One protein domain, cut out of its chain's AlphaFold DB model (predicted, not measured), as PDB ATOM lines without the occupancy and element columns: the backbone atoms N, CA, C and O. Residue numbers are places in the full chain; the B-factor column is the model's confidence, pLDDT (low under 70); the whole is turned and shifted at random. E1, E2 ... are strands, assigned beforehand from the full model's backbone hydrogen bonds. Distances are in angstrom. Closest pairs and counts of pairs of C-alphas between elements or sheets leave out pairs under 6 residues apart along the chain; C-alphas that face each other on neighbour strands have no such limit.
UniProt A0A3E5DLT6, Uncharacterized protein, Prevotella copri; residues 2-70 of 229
ATOM      1  N   GLN A   2     -31.794 -39.863   6.325       93.56
ATOM      2  CA  GLN A   2     -31.635 -39.080   5.099       93.56
ATOM      3  C   GLN A   2     -31.484 -37.598   5.449       93.56
ATOM      4  O   GLN A   2     -32.099 -37.144   6.415       93.56
ATOM      5  N   VAL A   3     -30.688 -36.869   4.667       94.38
ATOM      6  CA  VAL A   3     -30.546 -35.405   4.700       94.38
ATOM      7  C   VAL A   3     -31.054 -34.853   3.373       94.38
ATOM      8  O   VAL A   3     -30.563 -35.257   2.319       94.38
ATOM      9  N   ALA A   4     -32.005 -33.929   3.397       95.44
ATOM     10  CA  ALA A   4     -32.633 -33.362   2.207       95.44
ATOM     11  C   ALA A   4     -32.678 -31.830   2.247       95.44
ATOM     12  O   ALA A   4     -32.586 -31.230   3.315       95.44
ATOM     13  N   THR A   5     -32.829 -31.196   1.085       95.88
ATOM     14  CA  THR A   5     -32.936 -29.726   0.962       95.88
ATOM     15  C   THR A   5     -34.381 -29.216   0.950       95.88
ATOM     16  O   THR A   5     -34.606 -28.016   0.830       95.88
ATOM     17  N   ASP A   6     -35.363 -30.110   1.056       94.00
ATOM     18  CA  ASP A   6     -36.790 -29.798   1.131       94.00
ATOM     19  C   ASP A   6     -37.490 -30.643   2.203       94.00
ATOM     20  O   ASP A   6     -37.029 -31.732   2.553       94.00
ATOM     21  N   ALA A   7     -38.611 -30.128   2.711       89.31
ATOM     22  CA  ALA A   7     -39.343 -30.709   3.835       89.31
ATOM     23  C   ALA A   7     -39.918 -32.100   3.541       89.31
ATOM     24  O   ALA A   7     -39.931 -32.958   4.424       89.31
ATOM     25  N   ASP A   8     -40.338 -32.337   2.298       91.88
ATOM     26  CA  ASP A   8     -40.907 -33.616   1.866       91.88
ATOM     27  C   ASP A   8     -39.826 -34.694   1.666       91.88
ATOM     28  O   ASP A   8     -40.135 -35.874   1.484       91.88
ATOM     29  N   CYS A   9     -38.550 -34.303   1.760       90.69
ATOM     30  CA  CYS A   9     -37.383 -35.137   1.505       90.69
ATOM     31  C   CYS A   9     -37.369 -35.730   0.087       90.69
ATOM     32  O   CYS A   9     -36.919 -36.860  -0.105       90.69
ATOM     33  N   ASN A  10     -37.835 -34.971  -0.909       93.06
ATOM     34  CA  ASN A  10     -37.776 -35.375  -2.315       93.06
ATOM     35  C   ASN A  10     -36.361 -35.207  -2.900       93.06
ATOM     36  O   ASN A  10     -35.936 -36.000  -3.737       93.06
ATOM     37  N   ASN A  11     -35.604 -34.213  -2.427       94.81
ATOM     38  CA  ASN A  11     -34.228 -33.931  -2.836       94.81
ATOM     39  C   ASN A  11     -33.239 -34.378  -1.752       94.81
ATOM     40  O   ASN A  11     -32.656 -33.566  -1.027       94.81
ATOM     41  N   VAL A  12     -33.052 -35.694  -1.626       95.75
ATOM     42  CA  VAL A  12     -32.073 -36.283  -0.701       95.75
ATOM     43  C   VAL A  12     -30.651 -36.025  -1.202       95.75
ATOM     44  O   VAL A  12     -30.296 -36.340  -2.335       95.75
ATOM     45  N   THR A  13     -29.814 -35.466  -0.333       95.75
ATOM     46  CA  THR A  13     -28.409 -35.133  -0.615       95.75
ATOM     47  C   THR A  13     -27.426 -36.101   0.035       95.75
ATOM     48  O   THR A  13     -26.309 -36.264  -0.465       95.75
ATOM     49  N   GLU A  14     -27.825 -36.747   1.127       96.19
ATOM     50  CA  GLU A  14     -27.035 -37.730   1.864       96.19
ATOM     51  C   GLU A  14     -27.963 -38.777   2.481       96.19
ATOM     52  O   GLU A  14     -29.020 -38.447   3.020       96.19
ATOM     53  N   GLU A  15     -27.545 -40.038   2.433       94.94
ATOM     54  CA  GLU A  15     -28.200 -41.136   3.130       94.94
ATOM     55  C   GLU A  15     -27.164 -41.895   3.961       94.94
ATOM     56  O   GLU A  15     -26.083 -42.234   3.484       94.94
ATOM     57  N   ILE A  16     -27.501 -42.131   5.226       92.88
ATOM     58  CA  ILE A  16     -26.646 -42.790   6.210       92.88
ATOM     59  C   ILE A  16     -27.406 -43.991   6.757       92.88
ATOM     60  O   ILE A  16     -28.370 -43.837   7.517       92.88
ATOM     61  N   SER A  17     -26.982 -45.187   6.370       90.06
ATOM     62  CA  SER A  17     -27.509 -46.442   6.906       90.06
ATOM     63  C   SER A  17     -26.784 -46.806   8.200       90.06
ATOM     64  O   SER A  17     -25.580 -46.595   8.327       90.06
ATOM     65  N   ALA A  18     -27.513 -47.368   9.159       85.62
ATOM     66  CA  ALA A  18     -26.940 -47.890  10.392       85.62
ATOM     67  C   ALA A  18     -27.663 -49.181  10.783       85.62
ATOM     68  O   ALA A  18     -28.855 -49.338  10.506       85.62
ATOM     69  N   LYS A  19     -26.931 -50.110  11.398       83.31
ATOM     70  CA  LYS A  19     -27.483 -51.361  11.916       83.31
ATOM     71  C   LYS A  19     -27.975 -51.135  13.345       83.31
ATOM     72  O   LYS A  19     -27.300 -50.465  14.118       83.31
ATOM     73  N   ILE A  20     -29.147 -51.676  13.672       77.75
ATOM     74  CA  ILE A  20     -29.685 -51.633  15.036       77.75
ATOM     75  C   ILE A  20     -28.959 -52.696  15.863       77.75
ATOM     76  O   ILE A  20     -28.994 -53.879  15.520       77.75
ATOM     77  N   GLU A  21     -28.297 -52.255  16.924       79.38
ATOM     78  CA  GLU A  21     -27.563 -53.068  17.895       79.38
ATOM     79  C   GLU A  21     -27.801 -52.484  19.297       79.38
ATOM     80  O   GLU A  21     -28.365 -51.394  19.421       79.38
ATOM     81  N   ASP A  22     -27.399 -53.200  20.348       71.06
ATOM     82  CA  ASP A  22     -27.521 -52.705  21.721       71.06
ATOM     83  C   ASP A  22     -26.662 -51.440  21.918       71.06
ATOM     84  O   ASP A  22     -25.459 -51.446  21.647       71.06
ATOM     85  N   GLY A  23     -27.274 -50.364  22.422       72.25
ATOM     86  CA  GLY A  23     -26.621 -49.075  22.680       72.25
ATOM     87  C   GLY A  23     -27.168 -47.917  21.839       72.25
ATOM     88  O   GLY A  23     -28.179 -48.041  21.147       72.25
ATOM     89  N   ASP A  24     -26.504 -46.761  21.925       77.00
ATOM     90  CA  ASP A  24     -26.912 -45.544  21.214       77.00
ATOM     91  C   ASP A  24     -26.633 -45.635  19.707       77.00
ATOM     92  O   ASP A  24     -25.521 -45.944  19.271       77.00
ATOM     93  N   LEU A  25     -27.622 -45.258  18.892       84.44
ATOM     94  CA  LEU A  25     -27.466 -45.145  17.442       84.44
ATOM     95  C   LEU A  25     -27.071 -43.714  17.050       84.44
ATOM     96  O   LEU A  25     -27.900 -42.804  17.042       84.44
ATOM     97  N   ILE A  26     -25.797 -43.509  16.704       82.75
ATOM     98  CA  ILE A  26     -25.240 -42.183  16.387       82.75
ATOM     99  C   ILE A  26     -25.101 -42.001  14.869       82.75
ATOM    100  O   ILE A  26     -24.368 -42.737  14.211       82.75
ATOM    101  N   PHE A  27     -25.731 -40.958  14.315       87.94
ATOM    102  CA  PHE A  27     -25.575 -40.551  12.912       87.94
ATOM    103  C   PHE A  27     -24.662 -39.320  12.796       87.94
ATOM    104  O   PHE A  27     -24.843 -38.343  13.519       87.94
ATOM    105  N   LYS A  28     -23.695 -39.350  11.867       88.00
ATOM    106  CA  LYS A  28     -22.747 -38.247  11.606       88.00
ATOM    107  C   LYS A  28     -22.878 -37.744  10.161       88.00
ATOM    108  O   LYS A  28     -22.081 -38.153   9.319       88.00
ATOM    109  N   PRO A  29     -23.887 -36.912   9.857       89.50
ATOM    110  CA  PRO A  29     -24.055 -36.342   8.524       89.50
ATOM    111  C   PRO A  29     -22.871 -35.467   8.122       89.50
ATOM    112  O   PRO A  29     -22.360 -34.672   8.910       89.50
ATOM    113  N   THR A  30     -22.441 -35.623   6.876       92.06
ATOM    114  CA  THR A  30     -21.346 -34.871   6.253       92.06
ATOM    115  C   THR A  30     -21.854 -33.698   5.419       92.06
ATOM    116  O   THR A  30     -21.092 -32.772   5.144       92.06
ATOM    117  N   LYS A  31     -23.144 -33.694   5.052       90.75
ATOM    118  CA  LYS A  31     -23.794 -32.628   4.273       90.75
ATOM    119  C   LYS A  31     -24.777 -31.789   5.090       90.75
ATOM    120  O   LYS A  31     -25.737 -31.244   4.550       90.75
ATOM    121  N   SER A  32     -24.560 -31.671   6.396       85.38
ATOM    122  CA  SER A  32     -25.357 -30.773   7.234       85.38
ATOM    123  C   SER A  32     -25.182 -29.312   6.814       85.38
ATOM    124  O   SER A  32     -24.072 -28.786   6.813       85.38
ATOM    125  N   ALA A  33     -26.294 -28.648   6.503       88.44
ATOM    126  CA  ALA A  33     -26.357 -27.225   6.187       88.44
ATOM    127  C   ALA A  33     -27.620 -26.592   6.794       88.44
ATOM    128  O   ALA A  33     -28.546 -27.294   7.209       88.44
ATOM    129  N   ALA A  34     -27.651 -25.258   6.866       87.94
ATOM    130  CA  ALA A  34     -28.843 -24.529   7.289       87.94
ATOM    131  C   ALA A  34     -30.024 -24.843   6.355       87.94
ATOM    132  O   ALA A  34     -29.843 -24.923   5.144       87.94
ATOM    133  N   ASN A  35     -31.223 -24.982   6.928       89.56
ATOM    134  CA  ASN A  35     -32.468 -25.322   6.222       89.56
ATOM    135  C   ASN A  35     -32.506 -26.716   5.567       89.56
ATOM    136  O   ASN A  35     -33.419 -26.989   4.792       89.56
ATOM    137  N   ASN A  36     -31.570 -27.610   5.897       91.81
ATOM    138  CA  ASN A  36     -31.716 -29.018   5.544       91.81
ATOM    139  C   ASN A  36     -32.708 -29.720   6.481       91.81
ATOM    140  O   ASN A  36     -32.798 -29.419   7.673       91.81
ATOM    141  N   TYR A  37     -33.399 -30.712   5.931       89.62
ATOM    142  CA  TYR A  37     -34.373 -31.560   6.602       89.62
ATOM    143  C   TYR A  37     -33.799 -32.963   6.799       89.62
ATOM    144  O   TYR A  37     -33.018 -33.445   5.979       89.62
ATOM    145  N   TYR A  38     -34.177 -33.620   7.896       91.94
ATOM    146  CA  TYR A  38     -33.660 -34.937   8.267       91.94
ATOM    147  C   TYR A  38     -34.808 -35.924   8.452       91.94
ATOM    148  O   TYR A  38     -35.769 -35.637   9.165       91.94
ATOM    149  N   LYS A  39     -34.687 -37.109   7.849       89.88
ATOM    150  CA  LYS A  39     -35.680 -38.186   7.954       89.88
ATOM    151  C   LYS A  39     -35.042 -39.450   8.512       89.88
ATOM    152  O   LYS A  39     -34.065 -39.971   7.967       89.88
ATOM    153  N   PHE A  40     -35.608 -39.973   9.595       89.19
ATOM    154  CA  PHE A  40     -35.249 -41.282  10.132       89.19
ATOM    155  C   PHE A  40     -36.212 -42.318   9.564       89.19
ATOM    156  O   PHE A  40     -37.421 -42.214   9.739       89.19
ATOM    157  N   VAL A  41     -35.663 -43.290   8.842       84.69
ATOM    158  CA  VAL A  41     -36.417 -44.401   8.264       84.69
ATOM    159  C   VAL A  41     -35.962 -45.663   8.971       84.69
ATOM    160  O   VAL A  41     -34.764 -45.945   9.010       84.69
ATOM    161  N   PHE A  42     -36.920 -46.390   9.533       79.81
ATOM    162  CA  PHE A  42     -36.697 -47.681  10.165       79.81
ATOM    163  C   PHE A  42     -37.428 -48.737   9.340       79.81
ATOM    164  O   PHE A  42     -38.655 -48.712   9.252       79.81
ATOM    165  N   ASP A  43     -36.675 -49.636   8.711       76.19
ATOM    166  CA  ASP A  43     -37.243 -50.778   7.996       76.19
ATOM    167  C   ASP A  43     -37.482 -51.927   8.983       76.19
ATOM    168  O   ASP A  43     -36.616 -52.766   9.241       76.19
ATOM    169  N   CYS A  44     -38.656 -51.912   9.612       69.31
ATOM    170  CA  CYS A  44     -39.107 -53.006  10.460       69.31
ATOM    171  C   CYS A  44     -39.519 -54.187   9.575       69.31
ATOM    172  O   CYS A  44     -40.681 -54.275   9.172       69.31
ATOM    173  N   GLN A  45     -38.599 -55.116   9.302       65.62
ATOM    174  CA  GLN A  45     -38.959 -56.379   8.650       65.62
ATOM    175  C   GLN A  45     -40.124 -57.053   9.396       65.62
ATOM    176  O   GLN A  45     -40.190 -57.023  10.628       65.62
ATOM    177  N   ALA A  46     -41.061 -57.656   8.658       62.38
ATOM    178  CA  ALA A  46     -42.246 -58.280   9.240       62.38
ATOM    179  C   ALA A  46     -41.863 -59.429  10.196       62.38
ATOM    180  O   ALA A  46     -41.436 -60.499   9.767       62.38
ATOM    181  N   GLY A  47     -42.026 -59.212  11.504       57.22
ATOM    182  CA  GLY A  47     -41.919 -60.255  12.525       57.22
ATOM    183  C   GLY A  47     -43.217 -61.061  12.660       57.22
ATOM    184  O   GLY A  47     -44.302 -60.570  12.357       57.22
ATOM    185  N   SER A  48     -43.136 -62.294  13.174       62.00
ATOM    186  CA  SER A  48     -44.292 -63.197  13.362       62.00
ATOM    187  C   SER A  48     -45.359 -62.692  14.353       62.00
ATOM    188  O   SER A  48     -46.417 -63.305  14.481       62.00
ATOM    189  N   LYS A  49     -45.082 -61.594  15.068       57.53
ATOM    190  CA  LYS A  49     -46.009 -60.734  15.819       57.53
ATOM    191  C   LYS A  49     -45.461 -59.302  15.701       57.53
ATOM    192  O   LYS A  49     -44.245 -59.151  15.735       57.53
ATOM    193  N   ASN A  50     -46.344 -58.317  15.503       52.03
ATOM    194  CA  ASN A  50     -46.070 -56.905  15.170       52.03
ATOM    195  C   ASN A  50     -44.702 -56.361  15.634       52.03
ATOM    196  O   ASN A  50     -44.341 -56.510  16.800       52.03
ATOM    197  N   GLY A  51     -43.978 -55.688  14.732       57.59
ATOM    198  CA  GLY A  51     -42.725 -54.997  15.051       57.59
ATOM    199  C   GLY A  51     -42.961 -53.820  16.001       57.59
ATOM    200  O   GLY A  51     -43.869 -53.022  15.786       57.59
ATOM    201  N   LEU A  52     -42.157 -53.726  17.060       63.62
ATOM    202  CA  LEU A  52     -42.289 -52.717  18.115       63.62
ATOM    203  C   LEU A  52     -40.957 -51.975  18.261       63.62
ATOM    204  O   LEU A  52     -40.158 -52.296  19.135       63.62
ATOM    205  N   ILE A  53     -40.690 -51.005  17.383       71.19
ATOM    206  CA  ILE A  53     -39.643 -50.016  17.664       71.19
ATOM    207  C   ILE A  53     -40.254 -48.953  18.571       71.19
ATOM    208  O   ILE A  53     -41.261 -48.339  18.221       71.19
ATOM    209  N   GLN A  54     -39.625 -48.722  19.721       68.00
ATOM    210  CA  GLN A  54     -39.899 -47.574  20.576       68.00
ATOM    211  C   GLN A  54     -38.752 -46.575  20.427       68.00
ATOM    212  O   GLN A  54     -37.598 -46.907  20.680       68.00
ATOM    213  N   VAL A  55     -39.068 -45.345  20.021       73.31
ATOM    214  CA  VAL A  55     -38.112 -44.232  20.037       73.31
ATOM    215  C   VAL A  55     -38.372 -43.421  21.300       73.31
ATOM    216  O   VAL A  55     -39.319 -42.642  21.350       73.31
ATOM    217  N   SER A  56     -37.554 -43.625  22.332       65.56
ATOM    218  CA  SER A  56     -37.728 -42.942  23.622       65.56
ATOM    219  C   SER A  56     -37.255 -41.486  23.594       65.56
ATOM    220  O   SER A  56     -37.811 -40.646  24.298       65.56
ATOM    221  N   LYS A  57     -36.232 -41.163  22.788       68.88
ATOM    222  CA  LYS A  57     -35.652 -39.815  22.703       68.88
ATOM    223  C   LYS A  57     -34.953 -39.583  21.363       68.88
ATOM    224  O   LYS A  57     -34.289 -40.476  20.847       68.88
ATOM    225  N   ILE A  58     -35.058 -38.361  20.836       77.12
ATOM    226  CA  ILE A  58     -34.234 -37.848  19.730       77.12
ATOM    227  C   ILE A  58     -33.559 -36.566  20.224       77.12
ATOM    228  O   ILE A  58     -34.232 -35.680  20.747       77.12
ATOM    229  N   ALA A  59     -32.238 -36.464  20.073       69.75
ATOM    230  CA  ALA A  59     -31.465 -35.273  20.421       69.75
ATOM    231  C   ALA A  59     -30.605 -34.832  19.228       69.75
ATOM    232  O   ALA A  59     -30.010 -35.668  18.551       69.75
ATOM    233  N   TYR A  60     -30.531 -33.520  18.989       72.94
ATOM    234  CA  TYR A  60     -29.707 -32.911  17.942       72.94
ATOM    235  C   TYR A  60     -28.764 -31.885  18.565       72.94
ATOM    236  O   TYR A  60     -29.196 -31.010  19.313       72.94
ATOM    237  N   TYR A  61     -27.476 -32.013  18.269       73.69
ATOM    238  CA  TYR A  61     -26.415 -31.207  18.858       73.69
ATOM    239  C   TYR A  61     -25.230 -31.107  17.901       73.69
ATOM    240  O   TYR A  61     -25.066 -31.914  16.984       73.69
ATOM    241  N   LYS A  62     -24.395 -30.091  18.107       73.25
ATOM    242  CA  LYS A  62     -23.176 -29.894  17.325       73.25
ATOM    243  C   LYS A  62     -22.144 -30.957  17.709       73.25
ATOM    244  O   LYS A  62     -22.000 -31.297  18.878       73.25
ATOM    245  N   VAL A  63     -21.396 -31.474  16.732       66.38
ATOM    246  CA  VAL A  63     -20.298 -32.422  16.991       66.38
ATOM    247  C   VAL A  63     -19.302 -31.801  17.977       66.38
ATOM    248  O   VAL A  63     -18.788 -30.715  17.727       66.38
ATOM    249  N   GLY A  64     -19.042 -32.506  19.081       69.75
ATOM    250  CA  GLY A  64     -18.233 -32.018  20.205       69.75
ATOM    251  C   GLY A  64     -19.058 -31.499  21.389       69.75
ATOM    252  O   GLY A  64     -18.594 -31.601  22.518       69.75
ATOM    253  N   ASP A  65     -20.305 -31.084  21.158       75.06
ATOM    254  CA  ASP A  65     -21.251 -30.608  22.178       75.06
ATOM    255  C   ASP A  65     -22.254 -31.716  22.533       75.06
ATOM    256  O   ASP A  65     -23.468 -31.516  22.510       75.06
ATOM    257  N   THR A  66     -21.751 -32.927  22.788       67.88
ATOM    258  CA  THR A  66     -22.614 -34.072  23.114       67.88
ATOM    259  C   THR A  66     -23.394 -33.753  24.391       67.88
ATOM    260  O   THR A  66     -22.762 -33.536  25.426       67.88
ATOM    261  N   PRO A  67     -24.740 -33.692  24.358       63.59
ATOM    262  CA  PRO A  67     -25.523 -33.444  25.547       63.59
ATOM    263  C   PRO A  67     -25.320 -34.623  26.480       63.59
ATOM    264  O   PRO A  67     -25.353 -35.781  26.059       63.59
ATOM    265  N   GLU A  68     -25.138 -34.333  27.759       65.81
ATOM    266  CA  GLU A  68     -25.169 -35.384  28.754       65.81
ATOM    267  C   GLU A  68     -26.604 -35.923  28.831       65.81
ATOM    268  O   GLU A  68     -27.526 -35.255  29.311       65.81
ATOM    269  N   ILE A  69     -26.818 -37.115  28.274       60.38
ATOM    270  CA  ILE A  69     -28.108 -37.792  28.341       60.38
ATOM    271  C   ILE A  69     -28.187 -38.447  29.711       60.38
ATOM    272  O   ILE A  69     -27.607 -39.499  29.957       60.38
ATOM    273  N   VAL A  70     -28.909 -37.797  30.613       64.00
ATOM    274  CA  VAL A  70     -29.210 -38.364  31.922       64.00
ATOM    275  C   VAL A  70     -30.503 -39.141  31.770       64.00
ATOM    276  O   VAL A  70     -31.570 -38.545  31.606       64.00
TER     277      VAL A  70
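This is residues 2 to 70 of the 229 residues of an uncharacterized protein of Prevotella copri (UniProt A0A3E5DLT6). With little regular structure, this is a flat, loose set of long loops that extend from one small sheet near an edge of the whole; residues 16 to 36 loop out and fold back to it, and residues 45 to 50 stick out. The 69 printed residues hold three named strands, E1, E2, E3 along the chain, in an antiparallel sheet ordered E2 - E1 - E3, and no named helix. The class is all strand, with only 10 residues in named elements; the radius of gyration of the C-alphas is 14.2 A, the spans 42 by 34 by 17 A.

Look first at inner strand E1, residues 2 to 4. It forms an antiparallel hairpin with E2, residues 12 to 15, at 161 degrees; N 3 and O 14 are within hydrogen-bond range at 2.8 A. E3, residues 37 to 39, is antiparallel to E1 at 155 degrees, with N 2 and O 39 within range at 2.8 A. Edge strands E2 and E3 are apart.

Find C-alpha 2 at (-31.635, -39.080, 5.099); E1 runs 6.5 A from there. E2 spans 7.3 A; E3 runs 6.9 A to C-alpha 39 at (-35.680, -38.186, 7.954).

The two C-alphas farthest apart, of Ala 34 and Ser 48, are 42.1 A apart. The printed part has no cut; the E2 to E3 link is long. Among residues under pLDDT 70 are 44 to 52.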